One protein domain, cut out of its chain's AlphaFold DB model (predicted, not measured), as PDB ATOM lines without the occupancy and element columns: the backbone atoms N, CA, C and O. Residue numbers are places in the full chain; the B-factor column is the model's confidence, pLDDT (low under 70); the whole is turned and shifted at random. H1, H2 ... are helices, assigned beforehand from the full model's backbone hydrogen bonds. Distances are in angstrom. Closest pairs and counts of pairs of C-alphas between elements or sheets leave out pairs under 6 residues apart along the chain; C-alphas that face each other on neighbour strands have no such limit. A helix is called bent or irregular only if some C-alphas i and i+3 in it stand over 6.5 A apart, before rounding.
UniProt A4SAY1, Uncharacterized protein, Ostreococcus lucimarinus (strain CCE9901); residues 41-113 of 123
ATOM      1  N   GLY A  41     172.923 155.315 136.474       85.25
ATOM      2  CA  GLY A  41     172.877 156.181 137.651       85.25
ATOM      3  C   GLY A  41     173.994 155.878 138.660       85.25
ATOM      4  O   GLY A  41     174.784 154.947 138.470       85.25
ATOM      5  N   PRO A  42     174.090 156.656 139.754       87.38
ATOM      6  CA  PRO A  42     175.086 156.423 140.794       87.38
ATOM      7  C   PRO A  42     174.969 154.999 141.354       87.38
ATOM      8  O   PRO A  42     173.898 154.581 141.804       87.38
ATOM      9  N   GLY A  43     176.063 154.239 141.280       85.50
ATOM     10  CA  GLY A  43     176.121 152.855 141.757       85.50
ATOM     11  C   GLY A  43     175.227 151.858 141.004       85.50
ATOM     12  O   GLY A  43     174.958 150.791 141.543       85.50
ATOM     13  N   GLY A  44     174.731 152.185 139.802       84.75
ATOM     14  CA  GLY A  44     173.863 151.281 139.030       84.75
ATOM     15  C   GLY A  44     172.412 151.209 139.522       84.75
ATOM     16  O   GLY A  44     171.647 150.354 139.078       84.75
ATOM     17  N   SER A  45     172.024 152.091 140.444       88.38
ATOM     18  CA  SER A  45     170.705 152.081 141.089       88.38
ATOM     19  C   SER A  45     169.539 152.281 140.115       88.38
ATOM     20  O   SER A  45     168.503 151.630 140.263       88.38
ATOM     21  N   LEU A  46     169.700 153.133 139.099       87.25
ATOM     22  CA  LEU A  46     168.647 153.411 138.124       87.25
ATOM     23  C   LEU A  46     168.489 152.256 137.128       87.25
ATOM     24  O   LEU A  46     167.363 151.867 136.825       87.25
ATOM     25  N   GLY A  47     169.601 151.643 136.714       86.69
ATOM     26  CA  GLY A  47     169.575 150.429 135.890       86.69
ATOM     27  C   GLY A  47     168.964 149.232 136.630       86.69
ATOM     28  O   GLY A  47     168.180 148.474 136.062       86.69
ATOM     29  N   ALA A  48     169.243 149.086 137.930       89.12
ATOM     30  CA  ALA A  48     168.603 148.061 138.754       89.12
ATOM     31  C   ALA A  48     167.086 148.287 138.870       89.12
ATOM     32  O   ALA A  48     166.309 147.341 138.737       89.12
ATOM     33  N   LEU A  49     166.656 149.538 139.074       92.19
ATOM     34  CA  LEU A  49     165.239 149.896 139.118       92.19
ATOM     35  C   LEU A  49     164.535 149.600 137.787       92.19
ATOM     36  O   LEU A  49     163.431 149.054 137.788       92.19
ATOM     37  N   GLU A  50     165.171 149.928 136.664       91.19
ATOM     38  CA  GLU A  50     164.691 149.595 135.322       91.19
ATOM     39  C   GLU A  50     164.514 148.078 135.158       91.19
ATOM     40  O   GLU A  50     163.416 147.617 134.839       91.19
ATOM     41  N   GLY A  51     165.550 147.289 135.461       90.81
ATOM     42  CA  GLY A  51     165.502 145.829 135.352       90.81
ATOM     43  C   GLY A  51     164.417 145.194 136.228       90.81
ATOM     44  O   GLY A  51     163.640 144.361 135.756       90.81
ATOM     45  N   VAL A  52     164.298 145.626 137.489       95.25
ATOM     46  CA  VAL A  52     163.225 145.168 138.389       95.25
ATOM     47  C   VAL A  52     161.850 145.549 137.838       95.25
ATOM     48  O   VAL A  52     160.921 144.745 137.906       95.25
ATOM     49  N   SER A  53     161.714 146.735 137.245       95.00
ATOM     50  CA  SER A  53     160.448 147.181 136.657       95.00
ATOM     51  C   SER A  53     160.013 146.290 135.487       95.00
ATOM     52  O   SER A  53     158.851 145.879 135.451       95.00
ATOM     53  N   TYR A  54     160.942 145.876 134.614       94.31
ATOM     54  CA  TYR A  54     160.661 144.888 133.560       94.31
ATOM     55  C   TYR A  54     160.198 143.538 134.125       94.31
ATOM     56  O   TYR A  54     159.267 142.929 133.587       94.31
ATOM     57  N   LEU A  55     160.805 143.072 135.224       95.94
ATOM     58  CA  LEU A  55     160.387 141.833 135.888       95.94
ATOM     59  C   LEU A  55     158.979 141.948 136.475       95.94
ATOM     60  O   LEU A  55     158.187 141.020 136.325       95.94
ATOM     61  N   VAL A  56     158.642 143.081 137.096       96.50
ATOM     62  CA  VAL A  56     157.298 143.325 137.639       96.50
ATOM     63  C   VAL A  56     156.258 143.341 136.519       96.50
ATOM     64  O   VAL A  56     155.276 142.605 136.606       96.50
ATOM     65  N   VAL A  57     156.479 144.103 135.440       96.94
ATOM     66  CA  VAL A  57     155.557 144.149 134.286       96.94
ATOM     67  C   VAL A  57     155.372 142.755 133.678       96.94
ATOM     68  O   VAL A  57     154.244 142.317 133.442       96.94
ATOM     69  N   THR A  58     156.468 142.013 133.502       96.12
ATOM     70  CA  THR A  58     156.421 140.632 132.997       96.12
ATOM     71  C   THR A  58     155.645 139.717 133.941       96.12
ATOM     72  O   THR A  58     154.812 138.932 133.488       96.12
ATOM     73  N   ALA A  59     155.853 139.835 135.255       95.12
ATOM     74  CA  ALA A  59     155.126 139.055 136.251       95.12
ATOM     75  C   ALA A  59     153.617 139.329 136.199       95.12
ATOM     76  O   ALA A  59     152.837 138.379 136.266       95.12
ATOM     77  N   PHE A  60     153.197 140.585 136.007       95.06
ATOM     78  CA  PHE A  60     151.789 140.936 135.802       95.06
ATOM     79  C   PHE A  60     151.202 140.245 134.567       95.06
ATOM     80  O   PHE A  60     150.178 139.571 134.678       95.06
ATOM     81  N   VAL A  61     151.871 140.349 133.414       96.50
ATOM     82  CA  VAL A  61     151.416 139.736 132.153       96.50
ATOM     83  C   VAL A  61     151.342 138.212 132.266       96.50
ATOM     84  O   VAL A  61     150.338 137.606 131.877       96.50
ATOM     85  N   VAL A  62     152.373 137.579 132.833       95.75
ATOM     86  CA  VAL A  62     152.436 136.120 132.994       95.75
ATOM     87  C   VAL A  62     151.390 135.637 133.996       95.75
ATOM     88  O   VAL A  62     150.663 134.690 133.696       95.75
ATOM     89  N   ALA A  63     151.256 136.288 135.156       92.50
ATOM     90  CA  ALA A  63     150.273 135.906 136.170       92.50
ATOM     91  C   ALA A  63     148.834 136.078 135.663       92.50
ATOM     92  O   ALA A  63     148.008 135.178 135.846       92.50
ATOM     93  N   ALA A  64     148.545 137.188 134.979       92.25
ATOM     94  CA  ALA A  64     147.251 137.446 134.358       92.25
ATOM     95  C   ALA A  64     146.912 136.405 133.293       92.25
ATOM     96  O   ALA A  64     145.838 135.805 133.331       92.25
ATOM     97  N   THR A  65     147.850 136.131 132.384       93.88
ATOM     98  CA  THR A  65     147.679 135.129 131.325       93.88
ATOM     99  C   THR A  65     147.482 133.733 131.909       93.88
ATOM    100  O   THR A  65     146.532 133.040 131.549       93.88
ATOM    101  N   ALA A  66     148.320 133.329 132.868       93.00
ATOM    102  CA  ALA A  66     148.224 132.025 133.516       93.00
ATOM    103  C   ALA A  66     146.883 131.842 134.240       93.00
ATOM    104  O   ALA A  66     146.275 130.771 134.162       93.00
ATOM    105  N   LYS A  67     146.394 132.885 134.920       91.19
ATOM    106  CA  LYS A  67     145.083 132.853 135.570       91.19
ATOM    107  C   LYS A  67     143.954 132.827 134.540       91.19
ATOM    108  O   LYS A  67     143.038 132.022 134.679       91.19
ATOM    109  N   LYS A  68     144.063 133.604 133.459       92.25
ATOM    110  CA  LYS A  68     143.071 133.622 132.381       92.25
ATOM    111  C   LYS A  68     142.944 132.274 131.679       92.25
ATOM    112  O   LYS A  68     141.825 131.853 131.412       92.25
ATOM    113  N   ILE A  69     144.051 131.562 131.468       94.88
ATOM    114  CA  ILE A  69     144.040 130.196 130.922       94.88
ATOM    115  C   ILE A  69     143.334 129.221 131.879       94.88
ATOM    116  O   ILE A  69     142.589 128.356 131.431       94.88
ATOM    117  N   LYS A  70     143.538 129.359 133.196       93.25
ATOM    118  CA  LYS A  70     142.976 128.438 134.201       93.25
ATOM    119  C   LYS A  70     141.520 128.721 134.567       93.25
ATOM    120  O   LYS A  70     140.789 127.788 134.879       93.25
ATOM    121  N   THR A  71     141.112 129.989 134.603       90.81
ATOM    122  CA  THR A  71     139.817 130.410 135.169       90.81
ATOM    123  C   THR A  71     138.972 131.255 134.217       90.81
ATOM    124  O   THR A  71     137.893 131.694 134.600       90.81
ATOM    125  N   GLY A  72     139.466 131.567 133.016       90.94
ATOM    126  CA  GLY A  72     138.780 132.425 132.043       90.94
ATOM    127  C   GLY A  72     138.792 133.925 132.369       90.94
ATOM    128  O   GLY A  72     138.197 134.710 131.637       90.94
ATOM    129  N   SER A  73     139.457 134.361 133.447       87.38
ATOM    130  CA  SER A  73     139.464 135.758 133.917       87.38
ATOM    131  C   SER A  73     140.864 136.231 134.324       87.38
ATOM    132  O   SER A  73     141.682 135.424 134.760       87.38
ATOM    133  N   GLY A  74     141.120 137.538 134.195       86.38
ATOM    134  CA  GLY A  74     142.377 138.191 134.597       86.38
ATOM    135  C   GLY A  74     142.560 138.309 136.117       86.38
ATOM    136  O   GLY A  74     141.880 137.632 136.909       86.38
ATOM    137  N   LEU A  75     143.494 139.161 136.550       87.31
ATOM    138  CA  LEU A  75     143.677 139.453 137.974       87.31
ATOM    139  C   LEU A  75     142.420 140.143 138.540       87.31
ATOM    140  O   LEU A  75     141.633 140.750 137.810       87.31
ATOM    141  N   PRO A  76     142.151 139.992 139.849       88.75
ATOM    142  CA  PRO A  76     141.077 140.753 140.471       88.75
ATOM    143  C   PRO A  76     141.387 142.251 140.366       88.75
ATOM    144  O   PRO A  76     142.540 142.656 140.479       88.75
ATOM    145  N   ALA A  77     140.356 143.083 140.213       87.62
ATOM    146  CA  ALA A  77     140.539 144.531 140.119       87.62
ATOM    147  C   ALA A  77     141.211 145.124 141.378       87.62
ATOM    148  O   ALA A  77     141.938 146.112 141.284       87.62
ATOM    149  N   GLY A  78     141.009 144.492 142.539       85.81
ATOM    150  CA  GLY A  78     141.484 144.965 143.837       85.81
ATOM    151  C   GLY A  78     140.738 146.213 144.328       85.81
ATOM    152  O   GLY A  78     139.892 146.759 143.611       85.81
ATOM    153  N   PRO A  79     141.019 146.682 145.556       87.25
ATOM    154  CA  PRO A  79     140.436 147.918 146.072       87.25
ATOM    155  C   PRO A  79     140.748 149.100 145.150       87.25
ATOM    156  O   PRO A  79     141.888 149.283 144.726       87.25
ATOM    157  N   GLY A  80     139.725 149.878 144.793       84.81
ATOM    158  CA  GLY A  80     139.868 151.017 143.879       84.81
ATOM    159  C   GLY A  80     140.251 150.653 142.436       84.81
ATOM    160  O   GLY A  80     140.556 151.550 141.660       84.81
ATOM    161  N   GLY A  81     140.261 149.368 142.060       88.75
ATOM    162  CA  GLY A  81     140.606 148.931 140.704       88.75
ATOM    163  C   GLY A  81     142.094 149.033 140.350       88.75
ATOM    164  O   GLY A  81     142.459 148.818 139.195       88.75
ATOM    165  N   VAL A  82     142.958 149.353 141.321       92.38
ATOM    166  CA  VAL A  82     144.381 149.657 141.090       92.38
ATOM    167  C   VAL A  82     145.130 148.453 140.516       92.38
ATOM    168  O   VAL A  82     145.945 148.607 139.608       92.38
ATOM    169  N   LEU A  83     144.833 147.243 141.000       91.50
ATOM    170  CA  LEU A  83     145.496 146.026 140.534       91.50
ATOM    171  C   LEU A  83     145.094 145.677 139.096       91.50
ATOM    172  O   LEU A  83     145.954 145.343 138.284       91.50
ATOM    173  N   GLY A  84     143.807 145.818 138.767       90.69
ATOM    174  CA  GLY A  84     143.313 145.624 137.399       90.69
ATOM    175  C   GLY A  84     143.833 146.689 136.427       90.69
ATOM    176  O   GLY A  84     144.173 146.378 135.288       90.69
ATOM    177  N   GLY A  85     143.964 147.938 136.882       92.38
ATOM    178  CA  GLY A  85     144.594 149.008 136.104       92.38
ATOM    179  C   GLY A  85     146.066 148.716 135.805       92.38
ATOM    180  O   GLY A  85     146.498 148.830 134.659       92.38
ATOM    181  N   ALA A  86     146.818 148.263 136.813       94.81
ATOM    182  CA  ALA A  86     148.204 147.841 136.642       94.81
ATOM    183  C   ALA A  86     148.335 146.657 135.668       94.81
ATOM    184  O   ALA A  86     149.227 146.671 134.823       94.81
ATOM    185  N   GLU A  87     147.435 145.668 135.727       95.06
ATOM    186  CA  GLU A  87     147.378 144.574 134.745       95.06
ATOM    187  C   GLU A  87     147.192 145.110 133.319       95.06
ATOM    188  O   GLU A  87     147.987 144.792 132.434       95.06
ATOM    189  N   GLY A  88     146.178 145.953 133.097       94.88
ATOM    190  CA  GLY A  88     145.869 146.490 131.770       94.88
ATOM    191  C   GLY A  88     147.021 147.300 131.170       94.88
ATOM    192  O   GLY A  88     147.386 147.092 130.010       94.88
ATOM    193  N   ILE A  89     147.639 148.175 131.971       96.81
ATOM    194  CA  ILE A  89     148.806 148.953 131.532       96.81
ATOM    195  C   ILE A  89     149.994 148.025 131.262       96.81
ATOM    196  O   ILE A  89     150.674 148.217 130.260       96.81
ATOM    197  N   SER A  90     150.197 146.975 132.063       96.19
ATOM    198  CA  SER A  90     151.287 146.012 131.838       96.19
ATOM    199  C   SER A  90     151.172 145.306 130.487       96.19
ATOM    200  O   SER A  90     152.174 145.161 129.789       96.19
ATOM    201  N   PHE A  91     149.963 144.918 130.068       97.31
ATOM    202  CA  PHE A  91     149.750 144.372 128.721       97.31
ATOM    203  C   PHE A  91     150.036 145.401 127.623       97.31
ATOM    204  O   PHE A  91     150.661 145.061 126.619       97.31
ATOM    205  N   LEU A  92     149.612 146.653 127.810       97.38
ATOM    206  CA  LEU A  92     149.884 147.722 126.851       97.38
ATOM    207  C   LEU A  92     151.391 147.994 126.725       97.38
ATOM    208  O   LEU A  92     151.915 148.039 125.614       97.38
ATOM    209  N   VAL A  93     152.095 148.120 127.851       96.75
ATOM    210  CA  VAL A  93     153.548 148.329 127.907       96.75
ATOM    211  C   VAL A  93     154.291 147.146 127.291       96.75
ATOM    212  O   VAL A  93     155.238 147.361 126.540       96.75
ATOM    213  N   ALA A  94     153.841 145.909 127.518       96.56
ATOM    214  CA  ALA A  94     154.425 144.734 126.875       96.56
ATOM    215  C   ALA A  94     154.276 144.771 125.343       96.56
ATOM    216  O   ALA A  94     155.240 144.498 124.629       96.56
ATOM    217  N   LEU A  95     153.106 145.166 124.825       97.25
ATOM    218  CA  LEU A  95     152.897 145.342 123.382       97.25
ATOM    219  C   LEU A  95     153.774 146.461 122.805       97.25
ATOM    220  O   LEU A  95     154.376 146.282 121.747       97.25
ATOM    221  N   ILE A  96     153.891 147.588 123.512       96.00
ATOM    222  CA  ILE A  96     154.809 148.670 123.129       96.00
ATOM    223  C   ILE A  96     156.250 148.155 123.127       96.00
ATOM    224  O   ILE A  96     156.978 148.428 122.180       96.00
ATOM    225  N   GLY A  97     156.649 147.359 124.121       94.25
ATOM    226  CA  GLY A  97     157.973 146.743 124.194       94.25
ATOM    227  C   GLY A  97     158.299 145.882 122.972       94.25
ATOM    228  O   GLY A  97     159.395 145.993 122.427       94.25
ATOM    229  N   LEU A  98     157.333 145.101 122.472       94.81
ATOM    230  CA  LEU A  98     157.486 144.366 121.208       94.81
ATOM    231  C   LEU A  98     157.668 145.311 120.010       94.81
ATOM    232  O   LEU A  98     158.500 145.051 119.140       94.81
ATOM    233  N   GLY A  99     156.931 146.423 119.975       94.56
ATOM    234  CA  GLY A  99     157.089 147.459 118.951       94.56
ATOM    235  C   GLY A  99     158.458 148.145 119.002       94.56
ATOM    236  O   GLY A  99     159.104 148.311 117.968       94.56
ATOM    237  N   VAL A 100     158.945 148.488 120.197       92.50
ATOM    238  CA  VAL A 100     160.283 149.066 120.390       92.50
ATOM    239  C   VAL A 100     161.359 148.061 119.994       92.50
ATOM    240  O   VAL A 100     162.304 148.445 119.314       92.50
ATOM    241  N   LEU A 101     161.206 146.778 120.333       91.19
ATOM    242  CA  LEU A 101     162.116 145.724 119.882       91.19
ATOM    243  C   LEU A 101     162.161 145.634 118.350       91.19
ATOM    244  O   LEU A 101     163.247 145.576 117.775       91.19
ATOM    245  N   ALA A 102     161.005 145.673 117.681       92.25
ATOM    246  CA  ALA A 102     160.953 145.708 116.222       92.25
ATOM    247  C   ALA A 102     161.678 146.946 115.668       92.25
ATOM    248  O   ALA A 102     162.496 146.820 114.759       92.25
ATOM    249  N   ASN A 103     161.459 148.123 116.261       90.12
ATOM    250  CA  ASN A 103     162.177 149.345 115.900       90.12
ATOM    251  C   ASN A 103     163.700 149.201 116.084       90.12
ATOM    252  O   ASN A 103     164.456 149.612 115.208       90.12
ATOM    253  N   GLN A 104     164.158 148.570 117.171       88.44
ATOM    254  CA  GLN A 104     165.583 148.313 117.409       88.44
ATOM    255  C   GLN A 104     166.206 147.456 116.310       88.44
ATOM    256  O   GLN A 104     167.240 147.815 115.742       88.44
ATOM    257  N   VAL A 105     165.542 146.362 115.946       88.81
ATOM    258  CA  VAL A 105     166.033 145.464 114.896       88.81
ATOM    259  C   VAL A 105     166.027 146.156 113.530       88.81
ATOM    260  O   VAL A 105     166.995 146.027 112.787       88.81
ATOM    261  N   LEU A 106     164.975 146.915 113.206       90.50
ATOM    262  CA  LEU A 106     164.804 147.533 111.887       90.50
ATOM    263  C   LEU A 106     165.666 148.785 111.672       90.50
ATOM    264  O   LEU A 106     166.173 148.980 110.570       90.50
ATOM    265  N   HIS A 107     165.840 149.630 112.693       84.81
ATOM    266  CA  HIS A 107     166.565 150.900 112.561       84.81
ATOM    267  C   HIS A 107     168.010 150.827 113.042       84.81
ATOM    268  O   HIS A 107     168.886 151.480 112.474       84.81
ATOM    269  N   PHE A 108     168.271 150.058 114.097       78.62
ATOM    270  CA  PHE A 108     169.577 150.029 114.740       78.62
ATOM    271  C   PHE A 108     170.357 148.739 114.464       78.62
ATOM    272  O   PHE A 108     171.584 148.761 114.579       78.62
ATOM    273  N   GLY A 109     169.679 147.662 114.048       82.50
ATOM    274  CA  GLY A 109     170.292 146.403 113.617       82.50
ATOM    275  C   GLY A 109     170.772 145.499 114.754       82.50
ATOM    276  O   GLY A 109     171.525 144.562 114.499       82.50
ATOM    277  N   TYR A 110     170.376 145.760 116.004       78.06
ATOM    278  CA  TYR A 110     170.754 144.941 117.161       78.06
ATOM    279  C   TYR A 110     169.643 144.887 118.212       78.06
ATOM    280  O   TYR A 110     168.743 145.725 118.238       78.06
ATOM    281  N   VAL A 111     169.734 143.896 119.103       79.56
ATOM    282  CA  VAL A 111     168.949 143.841 120.341       79.56
ATOM    283  C   VAL A 111     169.783 144.470 121.458       79.56
ATOM    284  O   VAL A 111     170.946 144.088 121.612       79.56
ATOM    285  N   PRO A 112     169.245 145.436 122.221       70.12
ATOM    286  CA  PRO A 112     169.990 146.107 123.282       70.12
ATOM    287  C   PRO A 112     170.537 145.119 124.314       70.12
ATOM    288  O   PRO A 112     169.832 144.205 124.743       70.12
ATOM    289  N   ASN A 113     171.786 145.321 124.734       69.88
ATOM    290  CA  ASN A 113     172.378 144.544 125.818       69.88
ATOM    291  C   ASN A 113     171.831 145.022 127.171       69.88
ATOM    292  O   ASN A 113     171.713 146.221 127.405       69.88
TER     293      ASN A 113
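This is residues 41 to 113 of the 123 residues of an uncharacterized protein of Ostreococcus lucimarinus (strain CCE9901) (UniProt A4SAY1). Two long helices, H1 and then H2, cross as an X and touch only over part of their lengths; a short link joins them at one end, and residues 42 to 48 of H1 stick out free. The printed part has 73 residues, two named helices, no named strand, and is all helix. It is loose, with a radius of gyration of the C-alphas of 15.2 A and spans of 40 by 32 by 19 A.

H1, residues 42 to 71, touches H2, residues 79 to 108, with residues 57 to 64 alone, and H2 does so with residues 86 to 94 alone. Their closest C-alphas, of Val 57 and Ser 90, are 5.3 A apart. They run opposite ways at a steep tilt of 67 degrees, only just short of about perpendicular. In each helix 24 of 26 O i to N i+4 pairs are within hydrogen-bond range.

H1 begins at C-alpha 42 (175.086, 156.423, 140.794) and is 44.2 A long; it is irregular, with C-alphas 43 and 46 8.3 A apart. H2 is 42.8 A long and ends at C-alpha 108 (169.577, 150.029, 114.740); it is irregular, with C-alphas 80 and 83 8.2 A apart.

The C-alphas farthest apart, of Pro 42 and Gly 72, are 44.4 A apart. The printed part has no cut, and the link has 7 residues. Mean pLDDT of the printed part is 90.6; residue 113 is under 70.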